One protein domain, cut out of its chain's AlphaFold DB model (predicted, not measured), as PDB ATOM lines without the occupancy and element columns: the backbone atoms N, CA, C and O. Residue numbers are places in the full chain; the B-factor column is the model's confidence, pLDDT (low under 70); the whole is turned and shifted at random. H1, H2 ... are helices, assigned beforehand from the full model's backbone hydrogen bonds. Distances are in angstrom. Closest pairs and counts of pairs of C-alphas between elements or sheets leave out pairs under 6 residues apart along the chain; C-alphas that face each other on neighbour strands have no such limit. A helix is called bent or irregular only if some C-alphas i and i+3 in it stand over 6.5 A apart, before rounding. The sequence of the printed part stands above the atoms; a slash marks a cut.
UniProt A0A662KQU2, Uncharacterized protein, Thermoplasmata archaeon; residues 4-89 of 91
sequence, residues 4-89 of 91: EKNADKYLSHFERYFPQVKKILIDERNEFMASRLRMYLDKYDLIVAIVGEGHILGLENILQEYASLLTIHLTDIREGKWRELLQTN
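Overview. This is residues 4 to 89 of the 91 residues of an uncharacterized protein of Thermoplasmata archaeon (UniProt A0A662KQU2). Three helices make a flat triangle: H1 and the long H2 open as a V from their tight link, and H3 crosses between them, from the beginning of H1 to the middle of H2. Two short helices, H4 and H5, form a small corner away from H2. The printed part has 86 residues, with five named helices in the order H1 to H5 and no named strand; the class is all helix. It is only just compact, close to loose, with a radius of gyration of the C-alphas of 14.2 A, and spans 41 by 34 by 17 A.

Arrangement. H1, residues 7 to 17, and H2, residues 19 to 41, are a helical hairpin: they touch at a steep tilt of 43 degrees, opposite ways. Their closest C-alphas are those of Glu 15 and Lys 22, 5.6 A apart, and H2 touches H1 with residues 21 to 22 alone. H3, residues 53 to 63, touches H1 about perpendicular, at 89 degrees; the closest C-alphas, of Ala 7 and Gly 54, are 5.4 A apart. H3 touches H2 at a steep tilt of 56 degrees, the same way, with the C-alphas of Asn 30 and Leu 59 closest at 5.8 A. The helix packing is mostly crossed, with no touching pair at a shallow tilt. H4, residues 74 to 78, and H5, residues 82 to 88, are close but not clearly touching; the closest C-alphas, of Asp 76 and Trp 82, are 5.2 A apart. H2 is apart from both H4 and H5. Every O i to N i+4 pair is within hydrogen-bond range in H4 and H5, against 6 of 7 in H1, 17 of 19 in H2 and 5 of 7 in H3.

Along the chain. H1 begins at C-alpha 7, (-25.677, 33.856, 22.412), and is 15.8 A long. H2 is 31.1 A long, H3 15.5 A, H4 6.3 A and H5 10.0 A. H2 is only just irregular, with C-alphas 25 and 28 6.8 A apart; H3 is irregular, with C-alphas 54 and 57 7.2 A apart. H5 ends at C-alpha 88, (-50.238, 36.717, 24.007).

Size, cuts and confidence. The two farthest C-alphas, of Tyr 17 and Gln 87, are 41.0 A apart. The link from H2 to H3 is long, and the printed part has no cut. The mean pLDDT of the printed part is 94.6, and no printed residue is under 70.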
ATOM      1  N   GLU A   4     -26.671  31.209  27.243       82.94
ATOM      2  CA  GLU A   4     -28.130  31.154  27.058       82.94
ATOM      3  C   GLU A   4     -28.845  32.517  27.078       82.94
ATOM      4  O   GLU A   4     -29.963  32.617  26.610       82.94
ATOM      5  N   LYS A   5     -28.219  33.577  27.613       86.31
ATOM      6  CA  LYS A   5     -28.803  34.935  27.654       86.31
ATOM      7  C   LYS A   5     -28.135  35.918  26.693       86.31
ATOM      8  O   LYS A   5     -28.498  37.088  26.667       86.31
ATOM      9  N   ASN A   6     -27.053  35.508  26.028       90.38
ATOM     10  CA  ASN A   6     -26.193  36.410  25.255       90.38
ATOM     11  C   ASN A   6     -25.577  35.716  24.030       90.38
ATOM     12  O   ASN A   6     -24.483  36.106  23.612       90.38
ATOM     13  N   ALA A   7     -26.225  34.682  23.487       92.38
ATOM     14  CA  ALA A   7     -25.677  33.856  22.412       92.38
ATOM     15  C   ALA A   7     -25.199  34.714  21.231       92.38
ATOM     16  O   ALA A   7     -24.069  34.547  20.776       92.38
ATOM     17  N   ASP A   8     -25.967  35.732  20.847       91.25
ATOM     18  CA  ASP A   8     -25.636  36.640  19.740       91.25
ATOM     19  C   ASP A   8     -24.344  37.421  19.980       91.25
ATOM     20  O   ASP A   8     -23.525  37.582  19.076       91.25
ATOM     21  N   LYS A   9     -24.109  37.876  21.220       93.38
ATOM     22  CA  LYS A   9     -22.865  38.570  21.587       93.38
ATOM     23  C   LYS A   9     -21.676  37.619  21.533       93.38
ATOM     24  O   LYS A   9     -20.614  38.011  21.051       93.38
ATOM     25  N   TYR A  10     -21.851  36.385  22.006       93.94
ATOM     26  CA  TYR A  10     -20.813  35.358  21.917       93.94
ATOM     27  C   TYR A  10     -20.487  35.019  20.464       93.94
ATOM     28  O   TYR A  10     -19.312  34.976  20.108       93.94
ATOM     29  N   LEU A  11     -21.503  34.842  19.620       94.44
ATOM     30  CA  LEU A  11     -21.334  34.545  18.200       94.44
ATOM     31  C   LEU A  11     -20.721  35.720  17.435       94.44
ATOM     32  O   LEU A  11     -19.819  35.503  16.632       94.44
ATOM     33  N   SER A  12     -21.115  36.955  17.746       94.44
ATOM     34  CA  SER A  12     -20.516  38.165  17.163       94.44
ATOM     35  C   SER A  12     -19.044  38.318  17.552       94.44
ATOM     36  O   SER A  12     -18.204  38.714  16.744       94.44
ATOM     37  N   HIS A  13     -18.704  38.008  18.808       94.69
ATOM     38  CA  HIS A  13     -17.313  38.004  19.260       94.69
ATOM     39  C   HIS A  13     -16.530  36.883  18.579       94.69
ATOM     40  O   HIS A  13     -15.446  37.139  18.069       94.69
ATOM     41  N   PHE A  14     -17.100  35.683  18.482       94.19
ATOM     42  CA  PHE A  14     -16.498  34.546  17.790       94.19
ATOM     43  C   PHE A  14     -16.226  34.841  16.308       94.19
ATOM     44  O   PHE A  14     -15.122  34.586  15.828       94.19
ATOM     45  N   GLU A  15     -17.179  35.458  15.609       96.19
ATOM     46  CA  GLU A  15     -17.044  35.879  14.211       96.19
ATOM     47  C   GLU A  15     -15.883  36.857  14.006       96.19
ATOM     48  O   GLU A  15     -15.147  36.735  13.029       96.19
ATOM     49  N   ARG A  16     -15.649  37.776  14.953       97.25
ATOM     50  CA  ARG A  16     -14.535  38.734  14.874       97.25
ATOM     51  C   ARG A  16     -13.166  38.052  14.781       97.25
ATOM     52  O   ARG A  16     -12.285  38.580  14.109       97.25
ATOM     53  N   TYR A  17     -12.971  36.924  15.467       97.12
ATOM     54  CA  TYR A  17     -11.681  36.217  15.480       97.12
ATOM     55  C   TYR A  17     -11.629  35.058  14.484       97.12
ATOM     56  O   TYR A  17     -10.565  34.770  13.941       97.12
ATOM     57  N   PHE A  18     -12.763  34.400  14.232       97.56
ATOM     58  CA  PHE A  18     -12.836  33.182  13.425       97.56
ATOM     59  C   PHE A  18     -14.010  33.226  12.431       97.56
ATOM     60  O   PHE A  18     -14.886  32.356  12.472       97.56
ATOM     61  N   PRO A  19     -14.038  34.194  11.497       97.31
ATOM     62  CA  PRO A  19     -15.198  34.422  10.632       97.31
ATOM     63  C   PRO A  19     -15.531  33.203   9.762       97.31
ATOM     64  O   PRO A  19     -16.687  32.800   9.671       97.31
ATOM     65  N   GLN A  20     -14.516  32.544   9.191       97.88
ATOM     66  CA  GLN A  20     -14.722  31.340   8.375       97.88
ATOM     67  C   GLN A  20     -15.248  30.158   9.196       97.88
ATOM     68  O   GLN A  20     -16.056  29.372   8.711       97.88
ATOM     69  N   VAL A  21     -14.831  30.046  10.460       97.25
ATOM     70  CA  VAL A  21     -15.307  28.976  11.342       97.25
ATOM     71  C   VAL A  21     -16.758  29.231  11.740       97.25
ATOM     72  O   VAL A  21     -17.563  28.304  11.699       97.25
ATOM     73  N   LYS A  22     -17.122  30.479  12.066       97.06
ATOM     74  CA  LYS A  22     -18.514  30.855  12.342       97.06
ATOM     75  C   LYS A  22     -19.406  30.596  11.128       97.06
ATOM     76  O   LYS A  22     -20.472  30.008  11.293       97.06
ATOM     77  N   LYS A  23     -18.942  30.943   9.923       97.56
ATOM     78  CA  LYS A  23     -19.669  30.664   8.681       97.56
ATOM     79  C   LYS A  23     -20.011  29.175   8.546       97.56
ATOM     80  O   LYS A  23     -21.181  28.824   8.437       97.56
ATOM     81  N   ILE A  24     -19.008  28.301   8.633       96.69
ATOM     82  CA  ILE A  24     -19.190  26.851   8.444       96.69
ATOM     83  C   ILE A  24     -20.011  26.234   9.588       96.69
ATOM     84  O   ILE A  24     -20.917  25.431   9.365       96.69
ATOM     85  N   LEU A  25     -19.696  26.579  10.839       95.81
ATOM     86  CA  LEU A  25     -20.289  25.910  12.000       95.81
ATOM     87  C   LEU A  25     -21.656  26.457  12.407       95.81
ATOM     88  O   LEU A  25     -22.348  25.779  13.170       95.81
ATOM     89  N   ILE A  26     -22.033  27.656  11.960       96.94
ATOM     90  CA  ILE A  26     -23.267  28.328  12.382       96.94
ATOM     91  C   ILE A  26     -24.094  28.744  11.169       96.94
ATOM     92  O   ILE A  26     -25.210  28.250  11.027       96.94
ATOM     93  N   ASP A  27     -23.561  29.586  10.283       97.94
ATOM     94  CA  ASP A  27     -24.365  30.208   9.221       97.94
ATOM     95  C   ASP A  27     -24.858  29.189   8.190       97.94
ATOM     96  O   ASP A  27     -26.058  29.093   7.947       97.94
ATOM     97  N   GLU A  28     -23.973  28.337   7.673       98.38
ATOM     98  CA  GLU A  28     -24.351  27.295   6.704       98.38
ATOM     99  C   GLU A  28     -25.338  26.281   7.315       98.38
ATOM    100  O   GLU A  28     -26.230  25.757   6.642       98.38
ATOM    101  N   ARG A  29     -25.242  26.039   8.629       97.88
ATOM    102  CA  ARG A  29     -26.213  25.200   9.347       97.88
ATOM    103  C   ARG A  29     -27.556  25.906   9.515       97.88
ATOM    104  O   ARG A  29     -28.578  25.231   9.393       97.88
ATOM    105  N   ASN A  30     -27.571  27.219   9.759       98.31
ATOM    106  CA  ASN A  30     -28.798  28.022   9.790       98.31
ATOM    107  C   ASN A  30     -29.508  27.969   8.438       98.31
ATOM    108  O   ASN A  30     -30.696  27.657   8.394       98.31
ATOM    109  N   GLU A  31     -28.778  28.178   7.341       98.44
ATOM    110  CA  GLU A  31     -29.316  28.086   5.978       98.44
ATOM    111  C   GLU A  31     -29.913  26.702   5.700       98.44
ATOM    112  O   GLU A  31     -31.050  26.586   5.230       98.44
ATOM    113  N   PHE A  32     -29.185  25.636   6.051       98.25
ATOM    114  CA  PHE A  32     -29.679  24.272   5.890       98.25
ATOM    115  C   PHE A  32     -30.955  24.022   6.706       98.25
ATOM    116  O   PHE A  32     -31.945  23.540   6.152       98.25
ATOM    117  N   MET A  33     -30.975  24.368   7.997       97.94
ATOM    118  CA  MET A  33     -32.153  24.186   8.856       97.94
ATOM    119  C   MET A  33     -33.350  25.004   8.363       97.94
ATOM    120  O   MET A  33     -34.445  24.455   8.232       97.94
ATOM    121  N   ALA A  34     -33.141  26.274   8.013       98.06
ATOM    122  CA  ALA A  34     -34.188  27.129   7.469       98.06
ATOM    123  C   ALA A  34     -34.748  26.563   6.159       98.06
ATOM    124  O   ALA A  34     -35.962  26.531   5.974       98.06
ATOM    125  N   SER A  35     -33.895  26.037   5.269       97.62
ATOM    126  CA  SER A  35     -34.358  25.390   4.033       97.62
ATOM    127  C   SER A  35     -35.289  24.204   4.311       97.62
ATOM    128  O   SER A  35     -36.310  24.061   3.641       97.62
ATOM    129  N   ARG A  36     -34.997  23.393   5.338       97.12
ATOM    130  CA  ARG A  36     -35.846  22.259   5.730       97.12
ATOM    131  C   ARG A  36     -37.174  22.714   6.311       97.12
ATOM    132  O   ARG A  36     -38.196  22.142   5.956       97.12
ATOM    133  N   LEU A  37     -37.164  23.741   7.158       97.12
ATOM    134  CA  LEU A  37     -38.388  24.303   7.724       97.12
ATOM    135  C   LEU A  37     -39.279  24.902   6.631       97.12
ATOM    136  O   LEU A  37     -40.468  24.601   6.600       97.12
ATOM    137  N   ARG A  38     -38.702  25.620   5.658       95.81
ATOM    138  CA  ARG A  38     -39.449  26.136   4.498       95.81
ATOM    139  C   ARG A  38     -40.117  25.033   3.681       95.81
ATOM    140  O   ARG A  38     -41.274  25.176   3.322       95.81
ATOM    141  N   MET A  39     -39.441  23.904   3.455       96.12
ATOM    142  CA  MET A  39     -40.053  22.756   2.765       96.12
ATOM    143  C   MET A  39     -41.269  22.169   3.505       96.12
ATOM    144  O   MET A  39     -42.084  21.480   2.892       96.12
ATOM    145  N   TYR A  40     -41.360  22.363   4.822       96.00
ATOM    146  CA  TYR A  40     -42.489  21.890   5.621       96.00
ATOM    147  C   TYR A  40     -43.640  22.895   5.679       96.00
ATOM    148  O   TYR A  40     -44.773  22.455   5.864       96.00
ATOM    149  N   LEU A  41     -43.384  24.190   5.464       92.19
ATOM    150  CA  LEU A  41     -44.434  25.218   5.406       92.19
ATOM    151  C   LEU A  41     -45.433  24.963   4.268       92.19
ATOM    152  O   LEU A  41     -46.607  25.265   4.412       92.19
ATOM    153  N   ASP A  42     -45.007  24.311   3.182       89.56
ATOM    154  CA  ASP A  42     -45.908  23.912   2.089       89.56
ATOM    155  C   ASP A  42     -46.896  22.793   2.486       89.56
ATOM    156  O   ASP A  42     -47.804  22.460   1.724       89.56
ATOM    157  N   LYS A  43     -46.684  22.139   3.639       95.12
ATOM    158  CA  LYS A  43     -47.421  20.931   4.059       95.12
ATOM    159  C   LYS A  43     -48.151  21.076   5.386       95.12
ATOM    160  O   LYS A  43     -49.074  20.303   5.638       95.12
ATOM    161  N   TYR A  44     -47.696  21.980   6.245       95.88
ATOM    162  CA  TYR A  44     -48.188  22.122   7.607       95.88
ATOM    163  C   TYR A  44     -48.393  23.595   7.931       95.88
ATOM    164  O   TYR A  44     -47.482  24.396   7.747       95.88
ATOM    165  N   ASP A  45     -49.558  23.915   8.491       91.56
ATOM    166  CA  ASP A  45     -49.893  25.276   8.925       91.56
ATOM    167  C   ASP A  45     -49.107  25.696  10.179       91.56
ATOM    168  O   ASP A  45     -48.872  26.879  10.408       91.56
ATOM    169  N   LEU A  46     -48.678  24.718  10.988       94.12
ATOM    170  CA  LEU A  46     -47.954  24.929  12.237       94.12
ATOM    171  C   LEU A  46     -46.740  24.003  12.336       94.12
ATOM    172  O   LEU A  46     -46.855  22.781  12.216       94.12
ATOM    173  N   ILE A  47     -45.581  24.588  12.635       95.56
ATOM    174  CA  ILE A  47     -44.330  23.864  12.864       95.56
ATOM    175  C   ILE A  47     -43.752  24.282  14.213       95.56
ATOM    176  O   ILE A  47     -43.532  25.462  14.466       95.56
ATOM    177  N   VAL A  48     -43.434  23.296  15.052       95.62
ATOM    178  CA  VAL A  48     -42.667  23.501  16.286       95.62
ATOM    179  C   VAL A  48     -41.257  22.959  16.073       95.62
ATOM    180  O   VAL A  48     -41.064  21.751  15.931       95.62
ATOM    181  N   ALA A  49     -40.269  23.852  16.043       96.62
ATOM    182  CA  ALA A  49     -38.862  23.501  15.875       96.62
ATOM    183  C   ALA A  49     -38.096  23.675  17.192       96.62
ATOM    184  O   ALA A  49     -38.172  24.721  17.830       96.62
ATOM    185  N   ILE A  50     -37.325  22.657  17.585       97.00
ATOM    186  CA  ILE A  50     -36.428  22.718  18.746       97.00
ATOM    187  C   ILE A  50     -35.000  22.810  18.223       97.00
ATOM    188  O   ILE A  50     -34.512  21.896  17.558       97.00
ATOM    189  N   VAL A  51     -34.332  23.919  18.524       96.56
ATOM    190  CA  VAL A  51     -32.983  24.226  18.038       96.56
ATOM    191  C   VAL A  51     -32.090  24.699  19.181       96.56
ATOM    192  O   VAL A  51     -32.559  25.015  20.272       96.56
ATOM    193  N   GLY A  52     -30.778  24.725  18.944       95.38
ATOM    194  CA  GLY A  52     -29.836  25.313  19.895       95.38
ATOM    195  C   GLY A  52     -29.914  26.840  19.896       95.38
ATOM    196  O   GLY A  52     -30.070  27.442  18.838       95.38
ATOM    197  N   GLU A  53     -29.718  27.457  21.064       95.69
ATOM    198  CA  GLU A  53     -29.787  28.914  21.286       95.69
ATOM    199  C   GLU A  53     -28.992  29.732  20.253       95.69
ATOM    200  O   GLU A  53     -29.462  30.737  19.736       95.69
ATOM    201  N   GLY A  54     -27.799  29.258  19.876       95.56
ATOM    202  CA  GLY A  54     -26.942  29.932  18.896       95.56
ATOM    203  C   GLY A  54     -27.480  29.959  17.459       95.56
ATOM    204  O   GLY A  54     -26.871  30.589  16.601       95.56
ATOM    205  N   HIS A  55     -28.585  29.274  17.174       97.25
ATOM    206  CA  HIS A  55     -29.222  29.276  15.860       97.25
ATOM    207  C   HIS A  55     -30.439  30.200  15.789       97.25
ATOM    208  O   HIS A  55     -30.875  30.503  14.683       97.25
ATOM    209  N   ILE A  56     -30.974  30.654  16.929       96.75
ATOM    210  CA  ILE A  56     -32.247  31.385  16.993       96.75
ATOM    211  C   ILE A  56     -32.203  32.635  16.115       96.75
ATOM    212  O   ILE A  56     -32.932  32.689  15.132       96.75
ATOM    213  N   LEU A  57     -31.274  33.564  16.371       95.88
ATOM    214  CA  LEU A  57     -31.176  34.811  15.605       95.88
ATOM    215  C   LEU A  57     -30.988  34.565  14.098       95.88
ATOM    216  O   LEU A  57     -31.580  35.243  13.264       95.88
ATOM    217  N   GLY A  58     -30.160  33.585  13.729       97.06
ATOM    218  CA  GLY A  58     -29.926  33.251  12.323       97.06
ATOM    219  C   GLY A  58     -31.166  32.675  11.638       97.06
ATOM    220  O   GLY A  58     -31.443  33.014  10.490       97.06
ATOM    221  N   LEU A  59     -31.925  31.833  12.339       97.94
ATOM    222  CA  LEU A  59     -33.172  31.272  11.833       97.94
ATOM    223  C   LEU A  59     -34.285  32.314  11.778       97.94
ATOM    224  O   LEU A  59     -34.983  32.353  10.773       97.94
ATOM    225  N   GLU A  60     -34.426  33.173  12.789       97.25
ATOM    226  CA  GLU A  60     -35.384  34.284  12.780       97.25
ATOM    227  C   GLU A  60     -35.143  35.201  11.586       97.25
ATOM    228  O   GLU A  60     -36.064  35.461  10.814       97.25
ATOM    229  N   ASN A  61     -33.884  35.592  11.367       97.19
ATOM    230  CA  ASN A  61     -33.509  36.457  10.254       97.19
ATOM    231  C   ASN A  61     -33.903  35.880   8.889       97.19
ATOM    232  O   ASN A  61     -34.312  36.640   8.015       97.19
ATOM    233  N   ILE A  62     -33.783  34.559   8.710       97.50
ATOM    234  CA  ILE A  62     -34.117  33.882   7.450       97.50
ATOM    235  C   ILE A  62     -35.623  33.601   7.350       97.50
ATOM    236  O   ILE A  62     -36.211  33.782   6.291       97.50
ATOM    237  N   LEU A  63     -36.256  33.103   8.415       97.06
ATOM    238  CA  LEU A  63     -37.617  32.561   8.368       97.06
ATOM    239  C   LEU A  63     -38.711  33.622   8.509       97.06
ATOM    240  O   LEU A  63     -39.827  33.365   8.061       97.06
ATOM    241  N   GLN A  64     -38.403  34.802   9.059       96.00
ATOM    242  CA  GLN A  64     -39.368  35.903   9.203       96.00
ATOM    243  C   GLN A  64     -39.972  36.362   7.864       96.00
ATOM    244  O   GLN A  64     -41.055  36.936   7.837       96.00
ATOM    245  N   GLU A  65     -39.290  36.096   6.746       95.00
ATOM    246  CA  GLU A  65     -39.789  36.393   5.397       95.00
ATOM    247  C   GLU A  65     -40.864  35.401   4.916       95.00
ATOM    248  O   GLU A  65     -41.557  35.675   3.937       95.00
ATOM    249  N   TYR A  66     -41.003  34.247   5.576       94.56
ATOM    250  CA  TYR A  66     -41.818  33.121   5.107       94.56
ATOM    251  C   TYR A  66     -42.958  32.750   6.058       94.56
ATOM    252  O   TYR A  66     -43.954  32.186   5.610       94.56
ATOM    253  N   ALA A  67     -42.817  33.020   7.358       93.62
ATOM    254  CA  ALA A  67     -43.817  32.668   8.361       93.62
ATOM    255  C   ALA A  67     -43.771  33.612   9.567       93.62
ATOM    256  O   ALA A  67     -42.727  34.175   9.897       93.62
ATOM    257  N   SER A  68     -44.900  33.722  10.268       93.75
ATOM    258  CA  SER A  68     -44.942  34.311  11.608       93.75
ATOM    259  C   SER A  68     -44.174  33.421  12.582       93.75
ATOM    260  O   SER A  68     -44.404  32.212  12.635       93.75
ATOM    261  N   LEU A  69     -43.266  34.011  13.357       94.75
ATOM    262  CA  LEU A  69     -42.406  33.280  14.285       94.75
ATOM    263  C   LEU A  69     -42.778  33.601  15.730       94.75
ATOM    264  O   LEU A  69     -42.892  34.767  16.104       94.75
ATOM    265  N   LEU A  70     -42.907  32.557  16.549       95.56
ATOM    266  CA  LEU A  70     -42.914  32.665  18.003       95.56
ATOM    267  C   LEU A  70     -41.683  31.950  18.557       95.56
ATOM    268  O   LEU A  70     -41.605  30.721  18.545       95.56
ATOM    269  N   THR A  71     -40.741  32.733  19.068       95.19
ATOM    270  CA  THR A  71     -39.534  32.221  19.714       95.19
ATOM    271  C   THR A  71     -39.757  32.095  21.214       95.19
ATOM    272  O   THR A  71     -40.223  33.021  21.873       95.19
ATOM    273  N   ILE A  72     -39.415  30.928  21.755       95.38
ATOM    274  CA  ILE A  72     -39.439  30.647  23.190       95.38
ATOM    275  C   ILE A  72     -38.050  30.146  23.568       95.38
ATOM    276  O   ILE A  72     -37.640  29.061  23.142       95.38
ATOM    277  N   HIS A  73     -37.323  30.916  24.375       94.62
ATOM    278  CA  HIS A  73     -35.989  30.529  24.814       94.62
ATOM    279  C   HIS A  73     -36.070  29.457  25.903       94.62
ATOM    280  O   HIS A  73     -37.030  29.383  26.680       94.62
ATOM    281  N   LEU A  74     -35.018  28.644  26.043       93.56
ATOM    282  CA  LEU A  74     -34.965  27.647  27.119       93.56
ATOM    283  C   LEU A  74     -35.081  28.302  28.508       93.56
ATOM    284  O   LEU A  74     -35.643  27.713  29.435       93.56
ATOM    285  N   THR A  75     -34.583  29.533  28.659       93.44
ATOM    286  CA  THR A  75     -34.749  30.325  29.883       93.44
ATOM    287  C   THR A  75     -36.212  30.636  30.178       93.44
ATOM    288  O   THR A  75     -36.612  30.536  31.335       93.44
ATOM    289  N   ASP A  76     -37.032  30.912  29.164       94.44
ATOM    290  CA  ASP A  76     -38.464  31.185  29.342       94.44
ATOM    291  C   ASP A  76     -39.213  29.937  29.808       94.44
ATOM    292  O   ASP A  76     -40.142  30.022  30.614       94.44
ATOM    293  N   ILE A  77     -38.776  28.760  29.347       93.25
ATOM    294  CA  ILE A  77     -39.302  27.471  29.807       93.25
ATOM    295  C   ILE A  77     -38.938  27.240  31.275       93.25
ATOM    296  O   ILE A  77     -39.817  26.960  32.093       93.25
ATOM    297  N   ARG A  78     -37.654  27.392  31.622       93.06
ATOM    298  CA  ARG A  78     -37.140  27.188  32.991       93.06
ATOM    299  C   ARG A  78     -37.753  28.158  34.002       93.06
ATOM    300  O   ARG A  78     -37.948  27.781  35.152       93.06
ATOM    301  N   GLU A  79     -38.047  29.381  33.575       93.88
ATOM    302  CA  GLU A  79     -38.649  30.433  34.402       93.88
ATOM    303  C   GLU A  79     -40.193  30.427  34.349       93.88
ATOM    304  O   GLU A  79     -40.830  31.217  35.038       93.88
ATOM    305  N   GLY A  80     -40.814  29.541  33.557       93.81
ATOM    306  CA  GLY A  80     -42.274  29.397  33.457       93.81
ATOM    307  C   GLY A  80     -42.998  30.458  32.612       93.81
ATOM    308  O   GLY A  80     -44.217  30.383  32.471       93.81
ATOM    309  N   LYS A  81     -42.264  31.396  32.006       93.38
ATOM    310  CA  LYS A  81     -42.778  32.542  31.230       93.38
ATOM    311  C   LYS A  81     -43.383  32.164  29.879       93.38
ATOM    312  O   LYS A  81     -44.228  32.879  29.351       93.38
ATOM    313  N   TRP A  82     -42.998  31.014  29.331       93.19
ATOM    314  CA  TRP A  82     -43.494  30.516  28.042       93.19
ATOM    315  C   TRP A  82     -45.028  30.422  27.952       93.19
ATOM    316  O   TRP A  82     -45.595  30.561  26.871       93.19
ATOM    317  N   ARG A  83     -45.716  30.215  29.085       91.25
ATOM    318  CA  ARG A  83     -47.185  30.157  29.136       91.25
ATOM    319  C   ARG A  83     -47.819  31.498  28.773       91.25
ATOM    320  O   ARG A  83     -48.799  31.521  28.039       91.25
ATOM    321  N   GLU A  84     -47.250  32.593  29.267       91.12
ATOM    322  CA  GLU A  84     -47.708  33.955  28.976       91.12
ATOM    323  C   GLU A  84     -47.400  34.325  27.517       91.12
ATOM    324  O   GLU A  84     -48.240  34.909  26.830       91.12
ATOM    325  N   LEU A  85     -46.236  33.901  27.008       89.19
ATOM    326  CA  LEU A  85     -45.843  34.110  25.610       89.19
ATOM    327  C   LEU A  85     -46.824  33.449  24.628       89.19
ATOM    328  O   LEU A  85     -47.223  34.086  23.657       89.19
ATOM    329  N   LEU A  86     -47.276  32.222  24.912       87.88
ATOM    330  CA  LEU A  86     -48.280  31.526  24.091       87.88
ATOM    331  C   LEU A  86     -49.681  32.144  24.178       87.88
ATOM    332  O   LEU A  86     -50.437  32.094  23.215       87.88
ATOM    333  N   GLN A  87     -50.057  32.712  25.324       86.81
ATOM    334  CA  GLN A  87     -51.370  33.354  25.484       86.81
ATOM    335  C   GLN A  87     -51.457  34.684  24.731       86.81
ATOM    336  O   GLN A  87     -52.518  35.049  24.234       86.81
ATOM    337  N   THR A  88     -50.340  35.410  24.669       84.12
ATOM    338  CA  THR A  88     -50.238  36.717  24.007       84.12
ATOM    339  C   THR A  88     -49.959  36.614  22.508       84.12
ATOM    340  O   THR A  88     -50.242  37.564  21.784       84.12
ATOM    341  N   ASN A  89     -49.473  35.460  22.038       80.00
ATOM    342  CA  ASN A  89     -49.214  35.165  20.629       80.00
ATOM    343  C   ASN A  89     -49.900  33.843  20.244       80.00
ATOM    344  O   ASN A  89     -49.241  32.800  20.230       80.00
TER     345      ASN A  89